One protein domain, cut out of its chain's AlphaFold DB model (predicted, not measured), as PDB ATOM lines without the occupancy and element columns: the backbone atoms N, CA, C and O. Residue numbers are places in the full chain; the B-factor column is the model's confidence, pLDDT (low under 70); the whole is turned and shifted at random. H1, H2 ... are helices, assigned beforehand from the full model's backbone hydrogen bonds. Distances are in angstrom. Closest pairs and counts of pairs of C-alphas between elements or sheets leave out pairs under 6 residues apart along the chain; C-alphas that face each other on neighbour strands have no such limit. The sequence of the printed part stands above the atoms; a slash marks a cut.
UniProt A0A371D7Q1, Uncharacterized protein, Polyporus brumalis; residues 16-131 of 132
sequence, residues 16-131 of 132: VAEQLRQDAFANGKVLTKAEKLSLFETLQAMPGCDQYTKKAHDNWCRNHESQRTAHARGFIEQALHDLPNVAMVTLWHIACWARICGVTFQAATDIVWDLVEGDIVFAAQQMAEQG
ATOM      1  N   VAL A  16      25.029 -15.092  21.335       92.56
ATOM      2  CA  VAL A  16      25.177 -16.525  21.037       92.56
ATOM      3  C   VAL A  16      26.331 -16.774  20.064       92.56
ATOM      4  O   VAL A  16      27.143 -17.667  20.289       92.56
ATOM      5  N   ALA A  17      26.440 -15.966  19.005       92.75
ATOM      6  CA  ALA A  17      27.540 -16.066  18.047       92.75
ATOM      7  C   ALA A  17      28.889 -15.701  18.690       92.75
ATOM      8  O   ALA A  17      29.912 -16.320  18.408       92.75
ATOM      9  N   GLU A  18      28.896 -14.722  19.596       91.94
ATOM     10  CA  GLU A  18      30.083 -14.362  20.368       91.94
ATOM     11  C   GLU A  18      30.545 -15.516  21.267       91.94
ATOM     12  O   GLU A  18      31.732 -15.838  21.268       91.94
ATOM     13  N   GLN A  19      29.616 -16.176  21.966       92.31
ATOM     14  CA  GLN A  19      29.925 -17.331  22.808       92.31
ATOM     15  C   GLN A  19      30.494 -18.486  21.981       92.31
ATOM     16  O   GLN A  19      31.567 -18.990  22.297       92.31
ATOM     17  N   LEU A  20      29.850 -18.833  20.860       92.38
ATOM     18  CA  LEU A  20      30.337 -19.875  19.952       92.38
ATOM     19  C   LEU A  20      31.763 -19.581  19.468       92.38
ATOM     20  O   LEU A  20      32.619 -20.466  19.412       92.38
ATOM     21  N   ARG A  21      32.026 -18.314  19.126       92.50
ATOM     22  CA  ARG A  21      33.349 -17.868  18.701       92.50
ATOM     23  C   ARG A  21      34.382 -18.022  19.817       92.50
ATOM     24  O   ARG A  21      35.500 -18.412  19.513       92.50
ATOM     25  N   GLN A  22      34.041 -17.732  21.071       89.38
ATOM     26  CA  GLN A  22      34.950 -17.905  22.211       89.38
ATOM     27  C   GLN A  22      35.196 -19.385  22.533       89.38
ATOM     28  O   GLN A  22      36.346 -19.788  22.713       89.38
ATOM     29  N   ASP A  23      34.146 -20.206  22.518       89.38
ATOM     30  CA  ASP A  23      34.218 -21.640  22.811       89.38
ATOM     31  C   ASP A  23      35.120 -22.383  21.818       89.38
ATOM     32  O   ASP A  23      35.865 -23.288  22.197       89.38
ATOM     33  N   ALA A  24      35.135 -21.951  20.553       88.62
ATOM     34  CA  ALA A  24      36.014 -22.516  19.531       88.62
ATOM     35  C   ALA A  24      37.516 -22.365  19.858       88.62
ATOM     36  O   ALA A  24      38.330 -23.160  19.385       88.62
ATOM     37  N   PHE A  25      37.887 -21.378  20.681       84.25
ATOM     38  CA  PHE A  25      39.260 -21.119  21.126       84.25
ATOM     39  C   PHE A  25      39.509 -21.546  22.586       84.25
ATOM     40  O   PHE A  25      40.594 -21.295  23.131       84.25
ATOM     41  N   ALA A  26      38.547 -22.210  23.232       80.12
ATOM     42  CA  ALA A  26      38.692 -22.693  24.601       80.12
ATOM     43  C   ALA A  26      39.875 -23.672  24.750       80.12
ATOM     44  O   ALA A  26      40.357 -24.271  23.785       80.12
ATOM     45  N   ASN A  27      40.367 -23.831  25.983       71.19
ATOM     46  CA  ASN A  27      41.427 -24.790  26.343       71.19
ATOM     47  C   ASN A  27      42.757 -24.632  25.579       71.19
ATOM     48  O   ASN A  27      43.483 -25.603  25.384       71.19
ATOM     49  N   GLY A  28      43.084 -23.425  25.116       69.31
ATOM     50  CA  GLY A  28      44.327 -23.178  24.376       69.31
ATOM     51  C   GLY A  28      44.350 -23.733  22.958       69.31
ATOM     52  O   GLY A  28      45.419 -23.807  22.354       69.31
ATOM     53  N   LYS A  29      43.188 -24.095  22.400       81.31
ATOM     54  CA  LYS A  29      43.097 -24.518  21.004       81.31
ATOM     55  C   LYS A  29      43.470 -23.359  20.076       81.31
ATOM     56  O   LYS A  29      42.870 -22.285  20.128       81.31
ATOM     57  N   VAL A  30      44.438 -23.610  19.197       81.38
ATOM     58  CA  VAL A  30      44.765 -22.739  18.063       81.38
ATOM     59  C   VAL A  30      44.065 -23.302  16.839       81.38
ATOM     60  O   VAL A  30      44.338 -24.426  16.426       81.38
ATOM     61  N   LEU A  31      43.143 -22.527  16.273       85.81
ATOM     62  CA  LEU A  31      42.426 -22.942  15.076       85.81
ATOM     63  C   LEU A  31      43.334 -22.869  13.846       85.81
ATOM     64  O   LEU A  31      44.000 -21.861  13.588       85.81
ATOM     65  N   THR A  32      43.303 -23.922  13.037       89.19
ATOM     66  CA  THR A  32      43.898 -23.937  11.700       89.19
ATOM     67  C   THR A  32      43.192 -22.944  10.771       89.19
ATOM     68  O   THR A  32      42.091 -22.464  11.044       89.19
ATOM     69  N   LYS A  33      43.798 -22.640   9.614       89.25
ATOM     70  CA  LYS A  33      43.163 -21.773   8.600       89.25
ATOM     71  C   LYS A  33      41.794 -22.307   8.156       89.25
ATOM     72  O   LYS A  33      40.875 -21.514   7.975       89.25
ATOM     73  N   ALA A  34      41.669 -23.626   8.011       90.94
ATOM     74  CA  ALA A  34      40.417 -24.278   7.639       90.94
ATOM     75  C   ALA A  34      39.364 -24.161   8.751       90.94
ATOM     76  O   ALA A  34      38.219 -23.818   8.476       90.94
ATOM     77  N   GLU A  35      39.753 -24.359  10.012       91.81
ATOM     78  CA  GLU A  35      38.835 -24.215  11.147       91.81
ATOM     79  C   GLU A  35      38.390 -22.765  11.363       91.81
ATOM     80  O   GLU A  35      37.222 -22.529  11.653       91.81
ATOM     81  N   LYS A  36      39.282 -21.781  11.173       92.56
ATOM     82  CA  LYS A  36      38.915 -20.354  11.202       92.56
ATOM     83  C   LYS A  36      37.889 -20.030  10.114       92.56
ATOM     84  O   LYS A  36      36.895 -19.365  10.388       92.56
ATOM     85  N   LEU A  37      38.095 -20.539   8.897       93.31
ATOM     86  CA  LEU A  37      37.144 -20.359   7.799       93.31
ATOM     87  C   LEU A  37      35.785 -20.999   8.115       93.31
ATOM     88  O   LEU A  37      34.763 -20.330   8.004       93.31
ATOM     89  N   SER A  38      35.780 -22.247   8.584       94.81
ATOM     90  CA  SER A  38      34.550 -22.955   8.956       94.81
ATOM     91  C   SER A  38      33.798 -22.252  10.095       94.81
ATOM     92  O   SER A  38      32.574 -22.111  10.048       94.81
ATOM     93  N   LEU A  39      34.520 -21.731  11.093       94.56
ATOM     94  CA  LEU A  39      33.932 -20.926  12.162       94.56
ATOM     95  C   LEU A  39      33.330 -19.626  11.617       94.56
ATOM     96  O   LEU A  39      32.239 -19.244  12.027       94.56
ATOM     97  N   PHE A  40      34.009 -18.943  10.693       95.44
ATOM     98  CA  PHE A  40      33.468 -17.753  10.035       95.44
ATOM     99  C   PHE A  40      32.156 -18.048   9.299       95.44
ATOM    100  O   PHE A  40      31.179 -17.339   9.529       95.44
ATOM    101  N   GLU A  41      32.123 -19.090   8.468       94.88
ATOM    102  CA  GLU A  41      30.929 -19.490   7.711       94.88
ATOM    103  C   GLU A  41      29.767 -19.831   8.649       94.88
ATOM    104  O   GLU A  41      28.643 -19.376   8.445       94.88
ATOM    105  N   THR A  42      30.062 -20.545   9.741       94.88
ATOM    106  CA  THR A  42      29.074 -20.876  10.775       94.88
ATOM    107  C   THR A  42      28.511 -19.615  11.429       94.88
ATOM    108  O   THR A  42      27.298 -19.480  11.548       94.88
ATOM    109  N   LEU A  43      29.373 -18.671  11.824       94.44
ATOM    110  CA  LEU A  43      28.958 -17.416  12.459       94.44
ATOM    111  C   LEU A  43      28.153 -16.527  11.507       94.44
ATOM    112  O   LEU A  43      27.181 -15.915  11.934       94.44
ATOM    113  N   GLN A  44      28.546 -16.446  10.234       94.25
ATOM    114  CA  GLN A  44      27.851 -15.629   9.239       94.25
ATOM    115  C   GLN A  44      26.447 -16.169   8.940       94.25
ATOM    116  O   GLN A  44      25.530 -15.382   8.729       94.25
ATOM    117  N   ALA A  45      26.268 -17.492   8.970       93.31
ATOM    118  CA  ALA A  45      24.973 -18.137   8.769       93.31
ATOM    119  C   ALA A  45      24.009 -17.989   9.966       93.31
ATOM    120  O   ALA A  45      22.842 -18.374   9.866       93.31
ATOM    121  N   MET A  46      24.465 -17.458  11.109       93.44
ATOM    122  CA  MET A  46      23.601 -17.261  12.274       93.44
ATOM    123  C   MET A  46      22.642 -16.074  12.078       93.44
ATOM    124  O   MET A  46      23.051 -15.029  11.564       93.44
ATOM    125  N   PRO A  47      21.389 -16.165  12.568       92.12
ATOM    126  CA  PRO A  47      20.428 -15.070  12.472       92.12
ATOM    127  C   PRO A  47      20.973 -13.758  13.054       92.12
ATOM    128  O   PRO A  47      21.455 -13.716  14.190       92.12
ATOM    129  N   GLY A  48      20.888 -12.677  12.274       89.94
ATOM    130  CA  GLY A  48      21.372 -11.352  12.669       89.94
ATOM    131  C   GLY A  48      22.887 -11.164  12.544       89.94
ATOM    132  O   GLY A  48      23.405 -10.150  13.015       89.94
ATOM    133  N   CYS A  49      23.600 -12.113  11.922       91.50
ATOM    134  CA  CYS A  49      25.045 -12.049  11.704       91.50
ATOM    135  C   CYS A  49      25.469 -11.839  10.241       91.50
ATOM    136  O   CYS A  49      26.656 -11.916   9.933       91.50
ATOM    137  N   ASP A  50      24.538 -11.479   9.355       89.06
ATOM    138  CA  ASP A  50      24.764 -11.390   7.902       89.06
ATOM    139  C   ASP A  50      25.843 -10.365   7.508       89.06
ATOM    140  O   ASP A  50      26.557 -10.521   6.517       89.06
ATOM    141  N   GLN A  51      25.989  -9.306   8.312       89.19
ATOM    142  CA  GLN A  51      26.989  -8.254   8.112       89.19
ATOM    143  C   GLN A  51      28.366  -8.613   8.699       89.19
ATOM    144  O   GLN A  51      29.304  -7.812   8.618       89.19
ATOM    145  N   TYR A  52      28.518  -9.797   9.303       91.62
ATOM    146  CA  TYR A  52      29.807 -10.264   9.791       91.62
ATOM    147  C   TYR A  52      30.721 -10.587   8.612       91.62
ATOM    148  O   TYR A  52      30.434 -11.446   7.786       91.62
ATOM    149  N   THR A  53      31.849  -9.883   8.525       92.25
ATOM    150  CA  THR A  53      32.773 -10.024   7.396       92.25
ATOM    151  C   THR A  53      33.969 -10.894   7.752       92.25
ATOM    152  O   THR A  53      34.469 -10.867   8.879       92.25
ATOM    153  N   LYS A  54      34.523 -11.576   6.744       92.19
ATOM    154  CA  LYS A  54      35.763 -12.347   6.888       92.19
ATOM    155  C   LYS A  54      36.920 -11.495   7.425       92.19
ATOM    156  O   LYS A  54      37.676 -11.945   8.275       92.19
ATOM    157  N   LYS A  55      37.024 -10.230   6.999       91.88
ATOM    158  CA  LYS A  55      38.041  -9.291   7.507       91.88
ATOM    159  C   LYS A  55      37.888  -9.040   9.010       91.88
ATOM    160  O   LYS A  55      38.889  -9.012   9.723       91.88
ATOM    161  N   ALA A  56      36.658  -8.847   9.488       90.94
ATOM    162  CA  ALA A  56      36.390  -8.678  10.914       90.94
ATOM    163  C   ALA A  56      36.734  -9.953  11.699       90.94
ATOM    164  O   ALA A  56      37.338  -9.854  12.765       90.94
ATOM    165  N   HIS A  57      36.420 -11.125  11.139       93.31
ATOM    166  CA  HIS A  57      36.781 -12.417  11.716       93.31
ATOM    167  C   HIS A  57      38.296 -12.609  11.825       93.31
ATOM    168  O   HIS A  57      38.803 -12.845  12.917       93.31
ATOM    169  N   ASP A  58      39.032 -12.434  10.727       91.50
ATOM    170  CA  ASP A  58      40.487 -12.606  10.701       91.50
ATOM    171  C   ASP A  58      41.182 -11.647  11.684       91.50
ATOM    172  O   ASP A  58      42.107 -12.035  12.401       91.50
ATOM    173  N   ASN A  59      40.706 -10.398  11.759       92.00
ATOM    174  CA  ASN A  59      41.220  -9.408  12.702       92.00
ATOM    175  C   ASN A  59      40.910  -9.778  14.159       92.00
ATOM    176  O   ASN A  59      41.765  -9.615  15.025       92.00
ATOM    177  N   TRP A  60      39.709 -10.291  14.433       91.00
ATOM    178  CA  TRP A  60      39.359 -10.771  15.765       91.00
ATOM    179  C   TRP A  60      40.237 -11.954  16.175       91.00
ATOM    180  O   TRP A  60      40.813 -11.908  17.254       91.00
ATOM    181  N   CYS A  61      40.419 -12.953  15.306       90.00
ATOM    182  CA  CYS A  61      41.259 -14.120  15.587       90.00
ATOM    183  C   CYS A  61      42.697 -13.712  15.924       90.00
ATOM    184  O   CYS A  61      43.249 -14.173  16.918       90.00
ATOM    185  N   ARG A  62      43.283 -12.792  15.145       88.75
ATOM    186  CA  ARG A  62      44.628 -12.264  15.409       88.75
ATOM    187  C   ARG A  62      44.707 -11.530  16.749       88.75
ATOM    188  O   ARG A  62      45.643 -11.747  17.512       88.75
ATOM    189  N   ASN A  63      43.736 -10.664  17.033       89.00
ATOM    190  CA  ASN A  63      43.704  -9.916  18.289       89.00
ATOM    191  C   ASN A  63      43.504 -10.843  19.489       89.00
ATOM    192  O   ASN A  63      44.133 -10.641  20.519       89.00
ATOM    193  N   HIS A  64      42.659 -11.862  19.351       86.38
ATOM    194  CA  HIS A  64      42.402 -12.845  20.393       86.38
ATOM    195  C   HIS A  64      43.655 -13.671  20.707       86.38
ATOM    196  O   HIS A  64      44.020 -13.809  21.871       86.38
ATOM    197  N   GLU A  65      44.362 -14.151  19.680       85.50
ATOM    198  CA  GLU A  65      45.648 -14.845  19.839       85.50
ATOM    199  C   GLU A  65      46.687 -13.945  20.521       85.50
ATOM    200  O   GLU A  65      47.288 -14.344  21.514       85.50
ATOM    201  N   SER A  66      46.832 -12.699  20.060       86.38
ATOM    202  CA  SER A  66      47.766 -11.735  20.652       86.38
ATOM    203  C   SER A  66      47.441 -11.414  22.116       86.38
ATOM    204  O   SER A  66      48.345 -11.402  22.950       86.38
ATOM    205  N   GLN A  67      46.166 -11.197  22.451       87.38
ATOM    206  CA  GLN A  67      45.737 -10.917  23.823       87.38
ATOM    207  C   GLN A  67      45.982 -12.103  24.754       87.38
ATOM    208  O   GLN A  67      46.419 -11.901  25.885       87.38
ATOM    209  N   ARG A  68      45.749 -13.336  24.289       85.38
ATOM    210  CA  ARG A  68      46.032 -14.542  25.079       85.38
ATOM    211  C   ARG A  68      47.514 -14.708  25.354       85.38
ATOM    212  O   ARG A  68      47.872 -14.975  26.495       85.38
ATOM    213  N   THR A  69      48.366 -14.506  24.351       86.00
ATOM    214  CA  THR A  69      49.820 -14.560  24.540       86.00
ATOM    215  C   THR A  69      50.296 -13.471  25.501       86.00
ATOM    216  O   THR A  69      51.087 -13.758  26.392       86.00
ATOM    217  N   ALA A  70      49.779 -12.243  25.387       88.62
ATOM    218  CA  ALA A  70      50.125 -11.154  26.302       88.62
ATOM    219  C   ALA A  70      49.682 -11.441  27.748       88.62
ATOM    220  O   ALA A  70      50.458 -11.249  28.682       88.62
ATOM    221  N   HIS A  71      48.463 -11.955  27.933       89.06
ATOM    222  CA  HIS A  71      47.967 -12.378  29.241       89.06
ATOM    223  C   HIS A  71      48.806 -13.525  29.820       89.06
ATOM    224  O   HIS A  71      49.191 -13.477  30.986       89.06
ATOM    225  N   ALA A  72      49.135 -14.529  29.000       89.50
ATOM    226  CA  ALA A  72      49.997 -15.632  29.403       89.50
ATOM    227  C   ALA A  72      51.386 -15.144  29.820       89.50
ATOM    228  O   ALA A  72      51.908 -15.622  30.819       89.50
ATOM    229  N   ARG A  73      51.957 -14.164  29.106       92.44
ATOM    230  CA  ARG A  73      53.249 -13.573  29.463       92.44
ATOM    231  C   ARG A  73      53.218 -12.928  30.841       92.44
ATOM    232  O   ARG A  73      54.030 -13.309  31.669       92.44
ATOM    233  N   GLY A  74      52.263 -12.033  31.102       90.50
ATOM    234  CA  GLY A  74      52.162 -11.379  32.412       90.50
ATOM    235  C   GLY A  74      51.897 -12.368  33.553       90.50
ATOM    236  O   GLY A  74      52.455 -12.232  34.637       90.50
ATOM    237  N   PHE A  75      51.090 -13.405  33.305       92.00
ATOM    238  CA  PHE A  75      50.858 -14.461  34.289       92.00
ATOM    239  C   PHE A  75      52.127 -15.277  34.579       92.00
ATOM    240  O   PHE A  75      52.444 -15.521  35.741       92.00
ATOM    241  N   ILE A  76      52.846 -15.707  33.536       91.81
ATOM    242  CA  ILE A  76      54.073 -16.502  33.672       91.81
ATOM    243  C   ILE A  76      55.177 -15.676  34.335       91.81
ATOM    244  O   ILE A  76      55.845 -16.188  35.220       91.81
ATOM    245  N   GLU A  77      55.336 -14.408  33.966       91.06
ATOM    246  CA  GLU A  77      56.289 -13.480  34.587       91.06
ATOM    247  C   GLU A  77      56.055 -13.352  36.097       91.06
ATOM    248  O   GLU A  77      56.979 -13.553  36.884       91.06
ATOM    249  N   GLN A  78      54.805 -13.137  36.520       89.50
ATOM    250  CA  GLN A  78      54.469 -13.109  37.944       89.50
ATOM    251  C   GLN A  78      54.747 -14.458  38.622       89.50
ATOM    252  O   GLN A  78      55.328 -14.502  39.704       89.50
ATOM    253  N   ALA A  79      54.372 -15.568  37.981       89.75
ATOM    254  CA  ALA A  79      54.600 -16.902  38.529       89.75
ATOM    255  C   ALA A  79      56.094 -17.239  38.664       89.75
ATOM    256  O   ALA A  79      56.471 -17.945  39.593       89.75
ATOM    257  N   LEU A  80      56.940 -16.740  37.758       88.00
ATOM    258  CA  LEU A  80      58.394 -16.867  37.835       88.00
ATOM    259  C   LEU A  80      58.969 -16.038  38.985       88.00
ATOM    260  O   LEU A  80      59.806 -16.549  39.724       88.00
ATOM    261  N   HIS A  81      58.491 -14.805  39.170       85.31
ATOM    262  CA  HIS A  81      58.899 -13.940  40.279       85.31
ATOM    263  C   HIS A  81      58.547 -14.538  41.653       85.31
ATOM    264  O   HIS A  81      59.287 -14.368  42.621       85.31
ATOM    265  N   ASP A  82      57.435 -15.267  41.745       85.44
ATOM    266  CA  ASP A  82      56.994 -15.907  42.989       85.44
ATOM    267  C   ASP A  82      57.766 -17.205  43.311       85.44
ATOM    268  O   ASP A  82      57.647 -17.744  44.419       85.44
ATOM    269  N   LEU A  83      58.564 -17.734  42.371       83.38
ATOM    270  CA  LEU A  83      59.391 -18.913  42.615       83.38
ATOM    271  C   LEU A  83      60.657 -18.544  43.406       83.38
ATOM    272  O   LEU A  83      61.348 -17.585  43.075       83.38
ATOM    273  N   PRO A  84      61.056 -19.367  44.394       77.12
ATOM    274  CA  PRO A  84      62.267 -19.116  45.180       77.12
ATOM    275  C   PRO A  84      63.550 -19.224  44.343       77.12
ATOM    276  O   PRO A  84      64.589 -18.691  44.724       77.12
ATOM    277  N   ASN A  85      63.494 -19.953  43.225       77.56
ATOM    278  CA  ASN A  85      64.572 -20.057  42.257       77.56
ATOM    279  C   ASN A  85      63.994 -20.426  40.885       77.56
ATOM    280  O   ASN A  85      63.365 -21.474  40.729       77.56
ATOM    281  N   VAL A  86      64.264 -19.597  39.879       73.12
ATOM    282  CA  VAL A  86      63.837 -19.795  38.485       73.12
ATOM    283  C   VAL A  86      64.389 -21.100  37.884       73.12
ATOM    284  O   VAL A  86      63.737 -21.724  37.050       73.12
ATOM    285  N   ALA A  87      65.522 -21.611  38.376       72.06
ATOM    286  CA  ALA A  87      66.055 -22.919  37.979       72.06
ATOM    287  C   ALA A  87      65.154 -24.108  38.384       72.06
ATOM    288  O   ALA A  87      65.374 -25.230  37.932       72.06
ATOM    289  N   MET A  88      64.138 -23.886  39.229       76.38
ATOM    290  CA  MET A  88      63.141 -24.894  39.609       76.38
ATOM    291  C   MET A  88      61.949 -24.969  38.648       76.38
ATOM    292  O   MET A  88      61.052 -25.795  38.848       76.38
ATOM    293  N   VAL A  89      61.902 -24.129  37.611       84.94
ATOM    294  CA  VAL A  89      60.873 -24.237  36.575       84.94
ATOM    295  C   VAL A  89      61.021 -25.590  35.885       84.94
ATOM    296  O   VAL A  89      62.085 -25.968  35.404       84.94
ATOM    297  N   THR A  90      59.926 -26.343  35.846       87.31
ATOM    298  CA  THR A  90      59.877 -27.672  35.231       87.31
ATOM    299  C   THR A  90      58.845 -27.669  34.117       87.31
ATOM    300  O   THR A  90      57.963 -26.807  34.069       87.31
ATOM    301  N   LEU A  91      58.879 -28.692  33.262       87.06
ATOM    302  CA  LEU A  91      57.853 -28.889  32.234       87.06
ATOM    303  C   LEU A  91      56.437 -28.988  32.830       87.06
ATOM    304  O   LEU A  91      55.469 -28.626  32.167       87.06
ATOM    305  N   TRP A  92      56.301 -29.432  34.086       89.38
ATOM    306  CA  TRP A  92      55.009 -29.476  34.771       89.38
ATOM    307  C   TRP A  92      54.462 -28.073  35.064       89.38
ATOM    308  O   TRP A  92      53.280 -27.827  34.821       89.38
ATOM    309  N   HIS A  93      55.310 -27.137  35.507       88.81
ATOM    310  CA  HIS A  93      54.922 -25.735  35.698       88.81
ATOM    311  C   HIS A  93      54.447 -25.119  34.380       88.81
ATOM    312  O   HIS A  93      53.343 -24.582  34.310       88.81
ATOM    313  N   ILE A  94      55.222 -25.313  33.309       89.44
ATOM    314  CA  ILE A  94      54.894 -24.817  31.967       89.44
ATOM    315  C   ILE A  94      53.561 -25.402  31.480       89.44
ATOM    316  O   ILE A  94      52.712 -24.673  30.970       89.44
ATOM    317  N   ALA A  95      53.322 -26.701  31.688       88.06
ATOM    318  CA  ALA A  95      52.061 -27.345  31.322       88.06
ATOM    319  C   ALA A  95      50.865 -26.790  32.115       88.06
ATOM    320  O   ALA A  95      49.789 -26.582  31.547       88.06
ATOM    321  N   CYS A  96      51.047 -26.514  33.410       89.62
ATOM    322  CA  CYS A  96      50.016 -25.897  34.239       89.62
ATOM    323  C   CYS A  96      49.701 -24.475  33.772       89.62
ATOM    324  O   CYS A  96      48.532 -24.141  33.584       89.62
ATOM    325  N   TRP A  97      50.719 -23.655  33.520       92.00
ATOM    326  CA  TRP A  97      50.542 -22.279  33.056       92.00
ATOM    327  C   TRP A  97      49.915 -22.214  31.666       92.00
ATOM    328  O   TRP A  97      48.979 -21.441  31.459       92.00
ATOM    329  N   ALA A  98      50.343 -23.084  30.745       88.38
ATOM    330  CA  ALA A  98      49.734 -23.221  29.426       88.38
ATOM    331  C   ALA A  98      48.237 -23.536  29.534       88.38
ATOM    332  O   ALA A  98      47.415 -22.917  28.858       88.38
ATOM    333  N   ARG A  99      47.859 -24.448  30.439       87.25
ATOM    334  CA  ARG A  99      46.456 -24.794  30.682       87.25
ATOM    335  C   ARG A  99      45.665 -23.644  31.308       87.25
ATOM    336  O   ARG A  99      44.567 -23.366  30.839       87.25
ATOM    337  N   ILE A 100      46.206 -22.987  32.337       88.50
ATOM    338  CA  ILE A 100      45.549 -21.872  33.045       88.50
ATOM    339  C   ILE A 100      45.310 -20.694  32.096       88.50
ATOM    340  O   ILE A 100      44.211 -20.149  32.047       88.50
ATOM    341  N   CYS A 101      46.317 -20.333  31.301       87.00
ATOM    342  CA  CYS A 101      46.233 -19.206  30.373       87.00
ATOM    343  C   CYS A 101      45.525 -19.566  29.061       87.00
ATOM    344  O   CYS A 101      45.244 -18.689  28.240       87.00
ATOM    345  N   GLY A 102      45.268 -20.857  28.834       84.00
ATOM    346  CA  GLY A 102      44.811 -21.375  27.557       84.00
ATOM    347  C   GLY A 102      45.757 -20.958  26.436       84.00
ATOM    348  O   GLY A 102      45.342 -20.311  25.489       84.00
ATOM    349  N   VAL A 103      47.033 -21.286  26.524       86.38
ATOM    350  CA  VAL A 103      47.959 -21.184  25.390       86.38
ATOM    351  C   VAL A 103      48.502 -22.569  25.075       86.38
ATOM    352  O   VAL A 103      48.301 -23.519  25.836       86.38
ATOM    353  N   THR A 104      49.156 -22.723  23.928       86.62
ATOM    354  CA  THR A 104      49.835 -23.984  23.632       86.62
ATOM    355  C   THR A 104      51.015 -24.167  24.581       86.62
ATOM    356  O   THR A 104      51.599 -23.197  25.065       86.62
ATOM    357  N   PHE A 105      51.395 -25.424  24.821       87.00
ATOM    358  CA  PHE A 105      52.590 -25.732  25.603       87.00
ATOM    359  C   PHE A 105      53.832 -25.045  25.021       87.00
ATOM    360  O   PHE A 105      54.586 -24.432  25.762       87.00
ATOM    361  N   GLN A 106      53.987 -25.069  23.691       87.81
ATOM    362  CA  GLN A 106      55.090 -24.389  23.009       87.81
ATOM    363  C   GLN A 106      55.092 -22.882  23.280       87.81
ATOM    364  O   GLN A 106      56.120 -22.351  23.668       87.81
ATOM    365  N   ALA A 107      53.945 -22.205  23.160       87.56
ATOM    366  CA  ALA A 107      53.872 -20.768  23.416       87.56
ATOM    367  C   ALA A 107      54.228 -20.418  24.871       87.56
ATOM    368  O   ALA A 107      54.884 -19.411  25.112       87.56
ATOM    369  N   ALA A 108      53.824 -21.244  25.841       89.19
ATOM    370  CA  ALA A 108      54.234 -21.063  27.233       89.19
ATOM    371  C   ALA A 108      55.743 -21.286  27.424       89.19
ATOM    372  O   ALA A 108      56.374 -20.522  28.148       89.19
ATOM    373  N   THR A 109      56.330 -22.289  26.761       90.00
ATOM    374  CA  THR A 109      57.782 -22.526  26.770       90.00
ATOM    375  C   THR A 109      58.550 -21.343  26.189       90.00
ATOM    376  O   THR A 109      59.499 -20.889  26.818       90.00
ATOM    377  N   ASP A 110      58.122 -20.820  25.038       90.75
ATOM    378  CA  ASP A 110      58.760 -19.673  24.380       90.75
ATOM    379  C   ASP A 110      58.732 -18.438  25.296       90.75
ATOM    380  O   ASP A 110      59.743 -17.772  25.483       90.75
ATOM    381  N   ILE A 111      57.593 -18.184  25.955       91.31
ATOM    382  CA  ILE A 111      57.460 -17.103  26.941       91.31
ATOM    383  C   ILE A 111      58.438 -17.281  28.108       91.31
ATOM    384  O   ILE A 111      59.073 -16.312  28.511       91.31
ATOM    385  N   VAL A 112      58.538 -18.490  28.670       90.00
ATOM    386  CA  VAL A 112      59.471 -18.767  29.774       90.00
ATOM    387  C   VAL A 112      60.904 -18.533  29.320       90.00
ATOM    388  O   VAL A 112      61.652 -17.870  30.026       90.00
ATOM    389  N   TRP A 113      61.279 -19.040  28.147       88.62
ATOM    390  CA  TRP A 113      62.624 -18.873  27.610       88.62
ATOM    391  C   TRP A 113      62.981 -17.393  27.423       88.62
ATOM    392  O   TRP A 113      63.996 -16.945  27.947       88.62
ATOM    393  N   ASP A 114      62.092 -16.617  26.796       87.94
ATOM    394  CA  ASP A 114      62.259 -15.173  26.598       87.94
ATOM    395  C   ASP A 114      62.427 -14.403  27.919       87.94
ATOM    396  O   ASP A 114      63.185 -13.435  27.986       87.94
ATOM    397  N   LEU A 115      61.678 -14.779  28.961       86.12
ATOM    398  CA  LEU A 115      61.730 -14.114  30.267       86.12
ATOM    399  C   LEU A 115      63.009 -14.479  31.031       86.12
ATOM    400  O   LEU A 115      63.670 -13.599  31.570       86.12
ATOM    401  N   VAL A 116      63.400 -15.756  31.018       82.00
ATOM    402  CA  VAL A 116      64.609 -16.234  31.705       82.00
ATOM    403  C   VAL A 116      65.882 -15.714  31.033       82.00
ATOM    404  O   VAL A 116      66.803 -15.292  31.729       82.00
ATOM    405  N   GLU A 117      65.949 -15.699  29.698       72.44
ATOM    406  CA  GLU A 117      67.070 -15.068  28.988       72.44
ATOM    407  C   GLU A 117      67.136 -13.563  29.273       72.44
ATOM    408  O   GLU A 117      68.224 -13.036  29.515       72.44
ATOM    409  N   GLY A 118      65.985 -12.881  29.310       62.16
ATOM    410  CA  GLY A 118      65.898 -11.466  29.671       62.16
ATOM    411  C   GLY A 118      66.456 -11.169  31.065       62.16
ATOM    412  O   GLY A 118      67.266 -10.253  31.212       62.16
ATOM    413  N   ASP A 119      66.098 -11.979  32.063       60.22
ATOM    414  CA  ASP A 119      66.556 -11.817  33.446       60.22
ATOM    415  C   ASP A 119      68.050 -12.122  33.618       60.22
ATOM    416  O   ASP A 119      68.749 -11.404  34.336       60.22
ATOM    417  N   ILE A 120      68.578 -13.140  32.928       58.78
ATOM    418  CA  ILE A 120      70.016 -13.457  32.950       58.78
ATOM    419  C   ILE A 120      70.825 -12.315  32.325       58.78
ATOM    420  O   ILE A 120      71.852 -11.910  32.875       58.78
ATOM    421  N   VAL A 121      70.367 -11.774  31.193       57.62
ATOM    422  CA  VAL A 121      71.039 -10.659  30.510       57.62
ATOM    423  C   VAL A 121      70.968  -9.381  31.348       57.62
ATOM    424  O   VAL A 121      71.978  -8.690  31.480       57.62
ATOM    425  N   PHE A 122      69.824  -9.089  31.968       55.66
ATOM    426  CA  PHE A 122      69.653  -7.922  32.832       55.66
ATOM    427  C   PHE A 122      70.501  -8.010  34.111       55.66
ATOM    428  O   PHE A 122      71.169  -7.044  34.482       55.66
ATOM    429  N   ALA A 123      70.549  -9.181  34.755       59.00
ATOM    430  CA  ALA A 123      71.401  -9.416  35.920       59.00
ATOM    431  C   ALA A 123      72.896  -9.300  35.570       59.00
ATOM    432  O   ALA A 123      73.659  -8.676  36.309       59.00
ATOM    433  N   ALA A 124      73.314  -9.834  34.417       54.12
ATOM    434  CA  ALA A 124      74.685  -9.704  33.929       54.12
ATOM    435  C   ALA A 124      75.059  -8.243  33.615       54.12
ATOM    436  O   ALA A 124      76.175  -7.820  33.917       54.12
ATOM    437  N   GLN A 125      74.130  -7.456  33.061       54.91
ATOM    438  CA  GLN A 125      74.330  -6.026  32.811       54.91
ATOM    439  C   GLN A 125      74.451  -5.222  34.109       54.91
ATOM    440  O   GLN A 125      75.386  -4.436  34.235       54.91
ATOM    441  N   GLN A 126      73.600  -5.470  35.112       58.12
ATOM    442  CA  GLN A 126      73.735  -4.803  36.413       58.12
ATOM    443  C   GLN A 126      75.056  -5.138  37.115       58.12
ATOM    444  O   GLN A 126      75.674  -4.255  37.706       58.12
ATOM    445  N   MET A 127      75.521  -6.389  37.038       59.50
ATOM    446  CA  MET A 127      76.825  -6.770  37.594       59.50
ATOM    447  C   MET A 127      77.992  -6.105  36.853       59.50
ATOM    448  O   MET A 127      78.978  -5.735  37.485       59.50
ATOM    449  N   ALA A 128      77.880  -5.918  35.535       60.34
ATOM    450  CA  ALA A 128      78.880  -5.207  34.742       60.34
ATOM    451  C   ALA A 128      78.907  -3.694  35.042       60.34
ATOM    452  O   ALA A 128      79.979  -3.093  35.060       60.34
ATOM    453  N   GLU A 129      77.754  -3.078  35.316       65.44
ATOM    454  CA  GLU A 129      77.640  -1.655  35.669       65.44
ATOM    455  C   GLU A 129      78.080  -1.349  37.109       65.44
ATOM    456  O   GLU A 129      78.543  -0.242  37.388       65.44
ATOM    457  N   GLN A 130      77.980  -2.319  38.022       63.88
ATOM    458  CA  GLN A 130      78.406  -2.166  39.419       63.88
ATOM    459  C   GLN A 130      79.908  -2.386  39.653       63.88
ATOM    460  O   GLN A 130      80.359  -2.195  40.779       63.88
ATOM    461  N   GLY A 131      80.682  -2.706  38.609       50.84
ATOM    462  CA  GLY A 131      82.146  -2.703  38.639       50.84
ATOM    463  C   GLY A 131      82.755  -3.701  39.625       50.84
ATOM    464  O   GLY A 131      83.064  -3.351  40.763       50.84
TER     465      GLY A 131
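AT A GLANCE: This is residues 16 to 131 of the 132 residues of an uncharacterized protein of Polyporus brumalis (UniProt A0A371D7Q1). A long helix, H3, is the spine of a rod: H2 packs on its first part, H4 and the first part of H5 pack farther along, and residues 120 to 131 stick out. The 116 printed residues hold five named helices, H1 to H5, all helix by class, loose, with radius of gyration of the C-alphas 18.9 A and spans of 67 by 29 by 21 A.

HOW THE PARTS SIT: Start at H1, residues 16 to 23; it only just touches H2, residues 33 to 44, with 3 pairs of C-alphas within 8 A, the closest Ala 17 and Leu 43, 5.9 A, a helical hairpin. The hub is H3, residues 54 to 81; its residues 54 to 61 touch H2, closest C-alphas His 57 and Phe 40, 6.5 A, at a steep tilt of 62 degrees. Its residues 68 to 76 touch H4, residues 91 to 101, closest C-alphas Ala 72 and Cys 101, 5.3 A. Its residues 69 to 77 touch H5, residues 105 to 129, closest C-alphas Arg 73 and Ile 111, 6.0 A. In H1 to H5 every O i to N i+4 pair is within hydrogen-bond range.

IN THESE COORDINATES: Find C-alpha 16 at (25.177, -16.525, 21.037), where H1 begins. H3 runs 40.7 A; H5 runs 36.2 A to C-alpha 129 at (77.640, -1.655, 35.669).

THE WHOLE: The printed part has no cut; pLDDT is under 70 at residues 28 and 118 to 131.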